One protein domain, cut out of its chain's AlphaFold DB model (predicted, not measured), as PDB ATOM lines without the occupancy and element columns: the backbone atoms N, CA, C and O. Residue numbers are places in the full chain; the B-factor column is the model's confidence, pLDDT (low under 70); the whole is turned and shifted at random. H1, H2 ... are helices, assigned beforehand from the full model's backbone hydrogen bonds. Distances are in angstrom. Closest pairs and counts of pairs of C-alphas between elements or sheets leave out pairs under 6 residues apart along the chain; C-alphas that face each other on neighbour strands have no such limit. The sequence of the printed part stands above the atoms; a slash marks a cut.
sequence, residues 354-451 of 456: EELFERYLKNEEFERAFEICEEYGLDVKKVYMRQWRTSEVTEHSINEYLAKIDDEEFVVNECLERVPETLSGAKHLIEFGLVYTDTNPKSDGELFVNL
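What this domain is: This is residues 354 to 451 of the 456 residues of the protein "Nbas_N domain-containing protein" of Oncopeltus fasciatus (UniProt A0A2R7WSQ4). The longest helix, H6, lies toward one end of a thick slab of helices, with H4 and H5 packed on it; at the other end H1, H2 and H3 form an up-and-down bundle, their centres making a triangle. H3 links the two groups, close to H4 and near H5, while H7 sits at the far end, near H5 and H6 but touching no helix. The printed part has 98 residues with seven named helices, H1 to H7 in order along the chain, and no named strand: the class is all helix. It is only just compact, close to loose, with a radius of gyration of the C-alphas of 14.6 A, and spans 41 by 30 by 17 A.

Where its parts are: H6, residues 423 to 439, runs 24.6 A from C-alpha 423 at (205.786, 164.223, 164.266) to C-alpha 439 at (185.957, 178.804, 165.365). H5 is residues 408 to 417, 14.2 A long, and H4 is residues 395 to 400. H3, residues 381 to 390, measures 14.3 A; H2, residues 366 to 376, 15.3 A; and H1, residues 354 to 363, 14.2 A, beginning with C-alpha 354 at (171.292, 148.739, 163.786). H7, residues 446 to 451, ends with C-alpha 451 at (197.666, 172.578, 176.518).

How they stand to each other: H5 and H6 touch as a helical hairpin, opposite ways at a shallow tilt of 31 degrees; their closest C-alphas, of Cys 415 and Gly 433, are 5.7 A apart. H6 touches H4 with residues 425 to 432 alone, at a steep tilt of 49 degrees, the same way; the C-alphas of Glu 395 and His 428 are closest, 5.8 A apart. H3 and H4 are close but not clearly touching, the closest C-alphas, of Trp 388 and Ser 397, being 7.0 A apart. H3 and H5 are near each other. H2 and H3 touch as a hairpin at a shallow tilt of 9 degrees, closest at the C-alphas of Phe 366 and Val 383, 6.7 A apart. H1 and H2 form another hairpin, at a shallow tilt of 11 degrees, with the C-alphas of Phe 357 and Ala 369 closest, 5.6 A apart. H1, H2 and H3 make an up and down bundle, each helix running against the one before it. H7 is close to H5 but not clearly touching, the closest C-alphas, of Leu 416 and Leu 451, being 8.0 A apart, and H6 and H7 are near each other. H1 and H6 are apart. In H1 to H6 every O i to N i+4 pair is within hydrogen-bond range; in H7 0 of 2 are, beside 1 of 3 O i to N i+3 pairs.

The domain as a whole: The two C-alphas farthest apart, of Glu 375 and Asn 450, are 42.4 A apart. The printed part has no cut and no long link. The mean pLDDT of the printed part is 82.3; residues 440 to 451 are under 70, and H7 has a mean of 47.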
ATOM      1  N   GLU A 354     170.318 148.363 162.756       85.56
ATOM      2  CA  GLU A 354     171.292 148.739 163.786       85.56
ATOM      3  C   GLU A 354     172.279 147.603 164.083       85.56
ATOM      4  O   GLU A 354     173.487 147.829 164.105       85.56
ATOM      5  N   GLU A 355     171.796 146.368 164.251       87.38
ATOM      6  CA  GLU A 355     172.667 145.200 164.445       87.38
ATOM      7  C   GLU A 355     173.562 144.950 163.220       87.38
ATOM      8  O   GLU A 355     174.723 144.551 163.349       87.38
ATOM      9  N   LEU A 356     173.021 145.166 162.014       85.75
ATOM     10  CA  LEU A 356     173.759 145.026 160.760       85.75
ATOM     11  C   LEU A 356     174.827 146.122 160.626       85.75
ATOM     12  O   LEU A 356     175.967 145.826 160.269       85.75
ATOM     13  N   PHE A 357     174.481 147.355 160.989       88.69
ATOM     14  CA  PHE A 357     175.384 148.498 161.031       88.69
ATOM     15  C   PHE A 357     176.545 148.284 162.008       88.69
ATOM     16  O   PHE A 357     177.707 148.416 161.628       88.69
ATOM     17  N   GLU A 358     176.262 147.868 163.247       89.12
ATOM     18  CA  GLU A 358     177.299 147.546 164.236       89.12
ATOM     19  C   GLU A 358     178.236 146.437 163.746       89.12
ATOM     20  O   GLU A 358     179.448 146.483 163.975       89.12
ATOM     21  N   ARG A 359     177.695 145.447 163.026       88.06
ATOM     22  CA  ARG A 359     178.496 144.389 162.411       88.06
ATOM     23  C   ARG A 359     179.420 144.930 161.319       88.06
ATOM     24  O   ARG A 359     180.594 144.565 161.325       88.06
ATOM     25  N   TYR A 360     178.933 145.780 160.413       89.06
ATOM     26  CA  TYR A 360     179.779 146.399 159.384       89.06
ATOM     27  C   TYR A 360     180.850 147.309 159.990       89.06
ATOM     28  O   TYR A 360     182.009 147.213 159.596       89.06
ATOM     29  N   LEU A 361     180.518 148.081 161.031       90.62
ATOM     30  CA  LEU A 361     181.500 148.862 161.793       90.62
ATOM     31  C   LEU A 361     182.568 147.995 162.472       90.62
ATOM     32  O   LEU A 361     183.724 148.404 162.585       90.62
ATOM     33  N   LYS A 362     182.192 146.813 162.966       89.50
ATOM     34  CA  LYS A 362     183.127 145.874 163.598       89.50
ATOM     35  C   LYS A 362     184.048 145.198 162.580       89.50
ATOM     36  O   LYS A 362     185.200 144.937 162.912       89.50
ATOM     37  N   ASN A 363     183.537 144.924 161.381       90.56
ATOM     38  CA  ASN A 363     184.269 144.310 160.274       90.56
ATOM     39  C   ASN A 363     185.070 145.312 159.425       90.56
ATOM     40  O   ASN A 363     185.755 144.881 158.505       90.56
ATOM     41  N   GLU A 364     184.969 146.615 159.711       90.12
ATOM     42  CA  GLU A 364     185.619 147.695 158.947       90.12
ATOM     43  C   GLU A 364     185.119 147.808 157.490       90.12
ATOM     44  O   GLU A 364     185.774 148.372 156.619       90.12
ATOM     45  N   GLU A 365     183.900 147.328 157.226       89.62
ATOM     46  CA  GLU A 365     183.204 147.466 155.940       89.62
ATOM     47  C   GLU A 365     182.479 148.825 155.876       89.62
ATOM     48  O   GLU A 365     181.249 148.899 155.905       89.62
ATOM     49  N   PHE A 366     183.237 149.926 155.846       88.94
ATOM     50  CA  PHE A 366     182.677 151.275 156.006       88.94
ATOM     51  C   PHE A 366     181.761 151.720 154.861       88.94
ATOM     52  O   PHE A 366     180.754 152.364 155.127       88.94
ATOM     53  N   GLU A 367     182.058 151.350 153.612       87.31
ATOM     54  CA  GLU A 367     181.218 151.692 152.448       87.31
ATOM     55  C   GLU A 367     179.783 151.178 152.629       87.31
ATOM     56  O   GLU A 367     178.826 151.943 152.546       87.31
ATOM     57  N   ARG A 368     179.635 149.909 153.022       85.62
ATOM     58  CA  ARG A 368     178.327 149.310 153.323       85.62
ATOM     59  C   ARG A 368     177.666 149.916 154.557       85.62
ATOM     60  O   ARG A 368     176.443 149.960 154.645       85.62
ATOM     61  N   ALA A 369     178.454 150.370 155.532       88.69
ATOM     62  CA  ALA A 369     177.917 151.074 156.691       88.69
ATOM     63  C   ALA A 369     177.299 152.427 156.292       88.69
ATOM     64  O   ALA A 369     176.232 152.764 156.804       88.69
ATOM     65  N   PHE A 370     177.912 153.161 155.352       87.25
ATOM     66  CA  PHE A 370     177.329 154.384 154.788       87.25
ATOM     67  C   PHE A 370     176.036 154.099 154.026       87.25
ATOM     68  O   PHE A 370     175.048 154.786 154.267       87.25
ATOM     69  N   GLU A 371     176.009 153.059 153.187       86.31
ATOM     70  CA  GLU A 371     174.798 152.656 152.455       86.31
ATOM     71  C   GLU A 371     173.615 152.407 153.409       86.31
ATOM     72  O   GLU A 371     172.527 152.944 153.203       86.31
ATOM     73  N   ILE A 372     173.833 151.674 154.511       85.25
ATOM     74  CA  ILE A 372     172.787 151.458 155.525       85.25
ATOM     75  C   ILE A 372     172.378 152.776 156.193       85.25
ATOM     76  O   ILE A 372     171.191 152.991 156.450       85.25
ATOM     77  N   CYS A 373     173.328 153.655 156.515       87.69
ATOM     78  CA  CYS A 373     173.008 154.949 157.112       87.69
ATOM     79  C   CYS A 373     172.133 155.811 156.201       87.69
ATOM     80  O   CYS A 373     171.152 156.376 156.683       87.69
ATOM     81  N   GLU A 374     172.457 155.894 154.910       85.88
ATOM     82  CA  GLU A 374     171.666 156.641 153.929       85.88
ATOM     83  C   GLU A 374     170.273 156.031 153.741       85.88
ATOM     84  O   GLU A 374     169.285 156.762 153.653       85.88
ATOM     85  N   GLU A 375     170.175 154.700 153.727       83.25
ATOM     86  CA  GLU A 375     168.912 154.000 153.495       83.25
ATOM     87  C   GLU A 375     167.959 154.059 154.700       83.25
ATOM     88  O   GLU A 375     166.760 154.303 154.538       83.25
ATOM     89  N   TYR A 376     168.472 153.848 155.915       84.19
ATOM     90  CA  TYR A 376     167.661 153.729 157.135       84.19
ATOM     91  C   TYR A 376     167.712 154.968 158.036       84.19
ATOM     92  O   TYR A 376     167.058 154.988 159.081       84.19
ATOM     93  N   GLY A 377     168.466 156.003 157.656       85.19
ATOM     94  CA  GLY A 377     168.632 157.223 158.448       85.19
ATOM     95  C   GLY A 377     169.394 156.998 159.758       85.19
ATOM     96  O   GLY A 377     169.092 157.648 160.759       85.19
ATOM     97  N   LEU A 378     170.344 156.054 159.780       87.44
ATOM     98  CA  LEU A 378     171.200 155.817 160.948       87.44
ATOM     99  C   LEU A 378     172.295 156.884 161.061       87.44
ATOM    100  O   LEU A 378     172.676 157.527 160.086       87.44
ATOM    101  N   ASP A 379     172.842 157.039 162.267       85.88
ATOM    102  CA  ASP A 379     173.853 158.052 162.560       85.88
ATOM    103  C   ASP A 379     175.197 157.769 161.862       85.88
ATOM    104  O   ASP A 379     176.010 156.961 162.323       85.88
ATOM    105  N   VAL A 380     175.434 158.495 160.767       87.44
ATOM    106  CA  VAL A 380     176.668 158.471 159.968       87.44
ATOM    107  C   VAL A 380     177.900 158.819 160.815       87.44
ATOM    108  O   VAL A 380     178.997 158.323 160.550       87.44
ATOM    109  N   LYS A 381     177.742 159.611 161.886       86.44
ATOM    110  CA  LYS A 381     178.855 160.058 162.741       86.44
ATOM    111  C   LYS A 381     179.595 158.884 163.363       86.44
ATOM    112  O   LYS A 381     180.820 158.905 163.458       86.44
ATOM    113  N   LYS A 382     178.874 157.816 163.711       87.44
ATOM    114  CA  LYS A 382     179.471 156.591 164.257       87.44
ATOM    115  C   LYS A 382     180.432 155.917 163.273       87.44
ATOM    116  O   LYS A 382     181.400 155.301 163.718       87.44
ATOM    117  N   VAL A 383     180.200 156.056 161.963       91.06
ATOM    118  CA  VAL A 383     181.109 155.563 160.918       91.06
ATOM    119  C   VAL A 383     182.393 156.381 160.910       91.06
ATOM    120  O   VAL A 383     183.466 155.798 161.048       91.06
ATOM    121  N   TYR A 384     182.294 157.713 160.857       89.25
ATOM    122  CA  TYR A 384     183.466 158.597 160.877       89.25
ATOM    123  C   TYR A 384     184.284 158.463 162.164       89.25
ATOM    124  O   TYR A 384     185.506 158.343 162.100       89.25
ATOM    125  N   MET A 385     183.634 158.379 163.328       88.88
ATOM    126  CA  MET A 385     184.309 158.125 164.608       88.88
ATOM    127  C   MET A 385     185.077 156.797 164.592       88.88
ATOM    128  O   MET A 385     186.188 156.705 165.118       88.88
ATOM    129  N   ARG A 386     184.506 155.746 163.988       89.94
ATOM    130  CA  ARG A 386     185.165 154.438 163.884       89.94
ATOM    131  C   ARG A 386     186.321 154.461 162.883       89.94
ATOM    132  O   ARG A 386     187.377 153.926 163.213       89.94
ATOM    133  N   GLN A 387     186.139 155.095 161.724       89.50
ATOM    134  CA  GLN A 387     187.187 155.290 160.717       89.50
ATOM    135  C   GLN A 387     188.371 156.066 161.295       89.50
ATOM    136  O   GLN A 387     189.504 155.611 161.170       89.50
ATOM    137  N   TRP A 388     188.108 157.163 162.015       90.81
ATOM    138  CA  TRP A 388     189.132 157.947 162.707       90.81
ATOM    139  C   TRP A 388     189.941 157.093 163.691       90.81
ATOM    140  O   TRP A 388     191.170 157.069 163.634       90.81
ATOM    141  N   ARG A 389     189.257 156.323 164.548       87.44
ATOM    142  CA  ARG A 389     189.902 155.463 165.557       87.44
ATOM    143  C   ARG A 389     190.773 154.358 164.964       87.44
ATOM    144  O   ARG A 389     191.742 153.961 165.605       87.44
ATOM    145  N   THR A 390     190.420 153.846 163.786       86.81
ATOM    146  CA  THR A 390     191.211 152.823 163.084       86.81
ATOM    147  C   THR A 390     192.320 153.447 162.222       86.81
ATOM    148  O   THR A 390     193.327 152.794 161.966       86.81
ATOM    149  N   SER A 391     192.176 154.704 161.793       87.19
ATOM    150  CA  SER A 391     193.147 155.379 160.927       87.19
ATOM    151  C   SER A 391     194.394 155.892 161.658       87.19
ATOM    152  O   SER A 391     194.367 156.234 162.846       87.19
ATOM    153  N   GLU A 392     195.495 155.988 160.913       86.38
ATOM    154  CA  GLU A 392     196.689 156.717 161.333       86.38
ATOM    155  C   GLU A 392     196.457 158.227 161.246       86.38
ATOM    156  O   GLU A 392     195.869 158.725 160.285       86.38
ATOM    157  N   VAL A 393     196.981 158.966 162.225       88.31
ATOM    158  CA  VAL A 393     196.831 160.423 162.279       88.31
ATOM    159  C   VAL A 393     197.715 161.086 161.219       88.31
ATOM    160  O   VAL A 393     198.929 161.231 161.374       88.31
ATOM    161  N   THR A 394     197.070 161.516 160.144       89.25
ATOM    162  CA  THR A 394     197.629 162.256 159.008       89.25
ATOM    163  C   THR A 394     196.738 163.450 158.665       89.25
ATOM    164  O   THR A 394     195.543 163.435 158.958       89.25
ATOM    165  N   GLU A 395     197.281 164.463 157.986       87.62
ATOM    166  CA  GLU A 395     196.497 165.612 157.499       87.62
ATOM    167  C   GLU A 395     195.261 165.166 156.694       87.62
ATOM    168  O   GLU A 395     194.158 165.671 156.887       87.62
ATOM    169  N   HIS A 396     195.427 164.144 155.851       88.94
ATOM    170  CA  HIS A 396     194.336 163.579 155.065       88.94
ATOM    171  C   HIS A 396     193.252 162.940 155.944       88.94
ATOM    172  O   HIS A 396     192.081 163.264 155.787       88.94
ATOM    173  N   SER A 397     193.626 162.093 156.911       88.31
ATOM    174  CA  SER A 397     192.662 161.452 157.824       88.31
ATOM    175  C   SER A 397     191.894 162.450 158.699       88.31
ATOM    176  O   SER A 397     190.716 162.243 158.984       88.31
ATOM    177  N   ILE A 398     192.544 163.551 159.099       87.94
ATOM    178  CA  ILE A 398     191.923 164.615 159.891       87.94
ATOM    179  C   ILE A 398     190.824 165.280 159.060       87.94
ATOM    180  O   ILE A 398     189.685 165.376 159.507       87.94
ATOM    181  N   ASN A 399     191.141 165.666 157.824       87.56
ATOM    182  CA  ASN A 399     190.191 166.336 156.938       87.56
ATOM    183  C   ASN A 399     189.071 165.401 156.444       87.56
ATOM    184  O   ASN A 399     187.934 165.836 156.269       87.56
ATOM    185  N   GLU A 400     189.365 164.119 156.227       86.69
ATOM    186  CA  GLU A 400     188.382 163.159 155.715       86.69
ATOM    187  C   GLU A 400     187.438 162.603 156.782       86.69
ATOM    188  O   GLU A 400     186.301 162.266 156.443       86.69
ATOM    189  N   TYR A 401     187.881 162.493 158.039       88.88
ATOM    190  CA  TYR A 401     187.102 161.863 159.108       88.88
ATOM    191  C   TYR A 401     186.803 162.829 160.252       88.88
ATOM    192  O   TYR A 401     185.634 163.093 160.521       88.88
ATOM    193  N   LEU A 402     187.833 163.378 160.906       86.94
ATOM    194  CA  LEU A 402     187.669 164.187 162.120       86.94
ATOM    195  C   LEU A 402     186.920 165.500 161.847       86.94
ATOM    196  O   LEU A 402     186.031 165.870 162.604       86.94
ATOM    197  N   ALA A 403     187.207 166.154 160.720       86.44
ATOM    198  CA  ALA A 403     186.544 167.389 160.305       86.44
ATOM    199  C   ALA A 403     185.062 167.212 159.929       86.44
ATOM    200  O   ALA A 403     184.329 168.195 159.870       86.44
ATOM    201  N   LYS A 404     184.611 165.973 159.675       86.50
ATOM    202  CA  LYS A 404     183.210 165.651 159.347       86.50
ATOM    203  C   LYS A 404     182.375 165.285 160.581       86.50
ATOM    204  O   LYS A 404     181.216 164.899 160.443       86.50
ATOM    205  N   ILE A 405     182.958 165.358 161.780       87.25
ATOM    206  CA  ILE A 405     182.283 165.044 163.041       87.25
ATOM    207  C   ILE A 405     181.824 166.351 163.700       87.25
ATOM    208  O   ILE A 405     182.641 167.171 164.106       87.25
ATOM    209  N   ASP A 406     180.509 166.520 163.853       80.38
ATOM    210  CA  ASP A 406     179.914 167.719 164.480       80.38
ATOM    211  C   ASP A 406     179.889 167.675 166.025       80.38
ATOM    212  O   ASP A 406     179.253 168.514 166.659       80.38
ATOM    213  N   ASP A 407     180.473 166.646 166.641       83.50
ATOM    214  CA  ASP A 407     180.523 166.484 168.098       83.50
ATOM    215  C   ASP A 407     181.772 167.184 168.655       83.50
ATOM    216  O   ASP A 407     182.879 166.643 168.599       83.50
ATOM    217  N   GLU A 408     181.582 168.411 169.152       82.25
ATOM    218  CA  GLU A 408     182.657 169.273 169.658       82.25
ATOM    219  C   GLU A 408     183.449 168.609 170.797       82.25
ATOM    220  O   GLU A 408     184.679 168.666 170.800       82.25
ATOM    221  N   GLU A 409     182.767 167.941 171.736       83.12
ATOM    222  CA  GLU A 409     183.418 167.274 172.872       83.12
ATOM    223  C   GLU A 409     184.295 166.116 172.396       83.12
ATOM    224  O   GLU A 409     185.437 165.972 172.840       83.12
ATOM    225  N   PHE A 410     183.792 165.318 171.450       86.31
ATOM    226  CA  PHE A 410     184.555 164.221 170.861       86.31
ATOM    227  C   PHE A 410     185.802 164.724 170.126       86.31
ATOM    228  O   PHE A 410     186.897 164.211 170.355       86.31
ATOM    229  N   VAL A 411     185.648 165.727 169.254       86.56
ATOM    230  CA  VAL A 411     186.750 166.253 168.432       86.56
ATOM    231  C   VAL A 411     187.842 166.862 169.307       86.56
ATOM    232  O   VAL A 411     189.023 166.575 169.101       86.56
ATOM    233  N   VAL A 412     187.459 167.653 170.313       85.06
ATOM    234  CA  VAL A 412     188.400 168.237 171.275       85.06
ATOM    235  C   VAL A 412     189.115 167.138 172.056       85.06
ATOM    236  O   VAL A 412     190.342 167.156 172.115       85.06
ATOM    237  N   ASN A 413     188.393 166.152 172.596       87.19
ATOM    238  CA  ASN A 413     189.016 165.075 173.365       87.19
ATOM    239  C   ASN A 413     190.014 164.263 172.525       87.19
ATOM    240  O   ASN A 413     191.108 163.958 172.989       87.19
ATOM    241  N   GLU A 414     189.689 163.967 171.265       87.81
ATOM    242  CA  GLU A 414     190.612 163.281 170.356       87.81
ATOM    243  C   GLU A 414     191.848 164.136 170.034       87.81
ATOM    244  O   GLU A 414     192.955 163.604 170.003       87.81
ATOM    245  N   CYS A 415     191.714 165.456 169.868       86.31
ATOM    246  CA  CYS A 415     192.874 166.337 169.679       86.31
ATOM    247  C   CYS A 415     193.790 166.403 170.918       86.31
ATOM    248  O   CYS A 415     194.983 166.672 170.777       86.31
ATOM    249  N   LEU A 416     193.243 166.174 172.119       82.94
ATOM    250  CA  LEU A 416     193.968 166.220 173.393       82.94
ATOM    251  C   LEU A 416     194.612 164.878 173.771       82.94
ATOM    252  O   LEU A 416     195.752 164.853 174.234       82.94
ATOM    253  N   GLU A 417     193.883 163.772 173.614       84.88
ATOM    254  CA  GLU A 417     194.276 162.459 174.142       84.88
ATOM    255  C   GLU A 417     194.930 161.546 173.098       84.88
ATOM    256  O   GLU A 417     195.732 160.672 173.451       84.88
ATOM    257  N   ARG A 418     194.604 161.700 171.807       84.62
ATOM    258  CA  ARG A 418     195.143 160.824 170.760       84.62
ATOM    259  C   ARG A 418     196.628 161.115 170.578       84.62
ATOM    260  O   ARG A 418     197.017 162.235 170.272       84.62
ATOM    261  N   VAL A 419     197.461 160.082 170.690       86.12
ATOM    262  CA  VAL A 419     198.907 160.171 170.429       86.12
ATOM    263  C   VAL A 419     199.204 159.748 168.982       86.12
ATOM    264  O   VAL A 419     198.994 158.576 168.651       86.12
ATOM    265  N   PRO A 420     199.676 160.657 168.107       87.44
ATOM    266  CA  PRO A 420     200.066 160.330 166.734       87.44
ATOM    267  C   PRO A 420     201.413 159.609 166.678       87.44
ATOM    268  O   PRO A 420     202.320 159.908 167.451       87.44
ATOM    269  N   GLU A 421     201.579 158.705 165.713       84.88
ATOM    270  CA  GLU A 421     202.837 157.960 165.532       84.88
ATOM    271  C   GLU A 421     203.943 158.803 164.881       84.88
ATOM    272  O   GLU A 421     205.132 158.534 165.054       84.88
ATOM    273  N   THR A 422     203.563 159.849 164.141       87.25
ATOM    274  CA  THR A 422     204.495 160.711 163.408       87.25
ATOM    275  C   THR A 422     204.484 162.143 163.942       87.25
ATOM    276  O   THR A 422     203.440 162.688 164.296       87.25
ATOM    277  N   LEU A 423     205.654 162.799 163.922       85.88
ATOM    278  CA  LEU A 423     205.786 164.223 164.266       85.88
ATOM    279  C   LEU A 423     204.911 165.106 163.359       85.88
ATOM    280  O   LEU A 423     204.330 166.090 163.808       85.88
ATOM    281  N   SER A 424     204.810 164.734 162.078       87.25
ATOM    282  CA  SER A 424     203.945 165.420 161.120       87.25
ATOM    283  C   SER A 424     202.476 165.304 161.534       87.25
ATOM    284  O   SER A 424     201.800 166.321 161.637       87.25
ATOM    285  N   GLY A 425     201.992 164.099 161.855       86.94
ATOM    286  CA  GLY A 425     200.627 163.889 162.344       86.94
ATOM    287  C   GLY A 425     200.327 164.670 163.624       86.94
ATOM    288  O   GLY A 425     199.290 165.320 163.710       86.94
ATOM    289  N   ALA A 426     201.270 164.694 164.573       86.19
ATOM    290  CA  ALA A 426     201.163 165.491 165.798       86.19
ATOM    291  C   ALA A 426     201.017 166.987 165.520       86.19
ATOM    292  O   ALA A 426     200.150 167.638 166.098       86.19
ATOM    293  N   LYS A 427     201.816 167.527 164.594       87.62
ATOM    294  CA  LYS A 427     201.703 168.931 164.198       87.62
ATOM    295  C   LYS A 427     200.320 169.240 163.608       87.62
ATOM    296  O   LYS A 427     199.692 170.197 164.050       87.62
ATOM    297  N   HIS A 428     199.847 168.431 162.659       88.00
ATOM    298  CA  HIS A 428     198.558 168.664 161.994       88.00
ATOM    299  C   HIS A 428     197.369 168.509 162.947       88.00
ATOM    300  O   HIS A 428     196.419 169.277 162.848       88.00
ATOM    301  N   LEU A 429     197.419 167.564 163.894       88.06
ATOM    302  CA  LEU A 429     196.347 167.373 164.875       88.06
ATOM    303  C   LEU A 429     196.232 168.565 165.836       88.06
ATOM    304  O   LEU A 429     195.128 169.030 166.108       88.06
ATOM    305  N   ILE A 430     197.366 169.099 166.301       87.00
ATOM    306  CA  ILE A 430     197.395 170.292 167.161       87.00
ATOM    307  C   ILE A 430     196.902 171.521 166.391       87.00
ATOM    308  O   ILE A 430     196.098 172.290 166.911       87.00
ATOM    309  N   GLU A 431     197.369 171.706 165.154       87.94
ATOM    310  CA  GLU A 431     196.953 172.823 164.300       87.94
ATOM    311  C   GLU A 431     195.446 172.783 164.020       87.94
ATOM    312  O   GLU A 431     194.767 173.797 164.166       87.94
ATOM    313  N   PHE A 432     194.907 171.597 163.724       87.88
ATOM    314  CA  PHE A 432     193.472 171.392 163.561       87.88
ATOM    315  C   PHE A 432     192.690 171.711 164.843       87.88
ATOM    316  O   PHE A 432     191.726 172.471 164.788       87.88
ATOM    317  N   GLY A 433     193.124 171.193 165.998       85.31
ATOM    318  CA  GLY A 433     192.471 171.448 167.284       85.31
ATOM    319  C   GLY A 433     192.412 172.937 167.645       85.31
ATOM    320  O   GLY A 433     191.360 173.418 168.054       85.31
ATOM    321  N   LEU A 434     193.501 173.684 167.414       85.44
ATOM    322  CA  LEU A 434     193.554 175.135 167.650       85.44
ATOM    323  C   LEU A 434     192.555 175.898 166.767       85.44
ATOM    324  O   LEU A 434     191.775 176.706 167.275       85.44
ATOM    325  N   VAL A 435     192.539 175.608 165.461       85.81
ATOM    326  CA  VAL A 435     191.597 176.227 164.511       85.81
ATOM    327  C   VAL A 435     190.149 175.883 164.869       85.81
ATOM    328  O   VAL A 435     189.263 176.738 164.784       85.81
ATOM    329  N   TYR A 436     189.899 174.647 165.303       82.88
ATOM    330  CA  TYR A 436     188.569 174.196 165.700       82.88
ATOM    331  C   TYR A 436     188.062 174.958 166.933       82.88
ATOM    332  O   TYR A 436     186.939 175.460 166.934       82.88
ATOM    333  N   THR A 437     188.905 175.153 167.953       79.44
ATOM    334  CA  THR A 437     188.529 175.927 169.148       79.44
ATOM    335  C   THR A 437     188.375 177.425 168.903       79.44
ATOM    336  O   THR A 437     187.508 178.053 169.509       79.44
ATOM    337  N   ASP A 438     189.162 178.005 167.993       79.56
ATOM    338  CA  ASP A 438     189.023 179.420 167.621       79.56
ATOM    339  C   ASP A 438     187.704 179.691 166.879       79.56
ATOM    340  O   ASP A 438     187.140 180.784 166.967       79.56
ATOM    341  N   THR A 439     187.196 178.694 166.149       74.19
ATOM    342  CA  THR A 439     185.957 178.804 165.365       74.19
ATOM    343  C   THR A 439     184.700 178.417 166.154       74.19
ATOM    344  O   THR A 439     183.644 178.997 165.889       74.19
ATOM    345  N   ASN A 440     184.807 177.544 167.166       67.94
ATOM    346  CA  ASN A 440     183.710 177.136 168.058       67.94
ATOM    347  C   ASN A 440     183.981 177.498 169.540       67.94
ATOM    348  O   ASN A 440     184.312 176.639 170.354       67.94
ATOM    349  N   PRO A 441     183.754 178.758 169.960       62.62
ATOM    350  CA  PRO A 441     184.062 179.234 171.316       62.62
ATOM    351  C   PRO A 441     183.083 178.756 172.412       62.62
ATOM    352  O   PRO A 441     183.114 179.280 173.526       62.62
ATOM    353  N   LYS A 442     182.164 177.829 172.104       56.41
ATOM    354  CA  LYS A 442     181.166 177.294 173.053       56.41
ATOM    355  C   LYS A 442     181.653 176.077 173.839       56.41
ATOM    356  O   LYS A 442     181.081 175.806 174.891       56.41
ATOM    357  N   SER A 443     182.697 175.391 173.377       49.41
ATOM    358  CA  SER A 443     183.406 174.395 174.176       49.41
ATOM    359  C   SER A 443     184.319 175.133 175.153       49.41
ATOM    360  O   SER A 443     185.196 175.879 174.716       49.41
ATOM    361  N   ASP A 444     184.075 174.978 176.454       48.22
ATOM    362  CA  ASP A 444     184.770 175.666 177.544       48.22
ATOM    363  C   ASP A 444     186.251 175.944 177.241       48.22
ATOM    364  O   ASP A 444     187.087 175.037 177.171       48.22
ATOM    365  N   GLY A 445     186.596 177.232 177.143       47.09
ATOM    366  CA  GLY A 445     187.969 177.721 176.991       47.09
ATOM    367  C   GLY A 445     188.924 177.313 178.127       47.09
ATOM    368  O   GLY A 445     190.073 177.740 178.136       47.09
ATOM    369  N   GLU A 446     188.488 176.487 179.082       49.53
ATOM    370  CA  GLU A 446     189.326 175.887 180.121       49.53
ATOM    371  C   GLU A 446     190.067 174.617 179.662       49.53
ATOM    372  O   GLU A 446     191.147 174.334 180.187       49.53
ATOM    373  N   LEU A 447     189.567 173.867 178.667       51.09
ATOM    374  CA  LEU A 447     190.185 172.590 178.267       51.09
ATOM    375  C   LEU A 447     191.493 172.778 177.476       51.09
ATOM    376  O   LEU A 447     192.484 172.108 177.768       51.09
ATOM    377  N   PHE A 448     191.557 173.746 176.556       46.12
ATOM    378  CA  PHE A 448     192.768 174.012 175.759       46.12
ATOM    379  C   PHE A 448     193.782 174.954 176.430       46.12
ATOM    380  O   PHE A 448     194.969 174.904 176.106       46.12
ATOM    381  N   VAL A 449     193.387 175.757 177.429       48.53
ATOM    382  CA  VAL A 449     194.346 176.551 178.232       48.53
ATOM    383  C   VAL A 449     195.310 175.644 179.014       48.53
ATOM    384  O   VAL A 449     196.443 176.038 179.311       48.53
ATOM    385  N   ASN A 450     194.927 174.389 179.267       44.50
ATOM    386  CA  ASN A 450     195.821 173.387 179.844       44.50
ATOM    387  C   ASN A 450     196.864 172.837 178.852       44.50
ATOM    388  O   ASN A 450     197.888 172.332 179.307       44.50
ATOM    389  N   LEU A 451     196.695 173.015 177.534       42.88
ATOM    390  CA  LEU A 451     197.666 172.578 176.518       42.88
ATOM    391  C   LEU A 451     198.969 173.400 176.540       42.88
ATOM    392  O   LEU A 451     200.024 172.918 176.138       42.88
TER     393      LEU A 451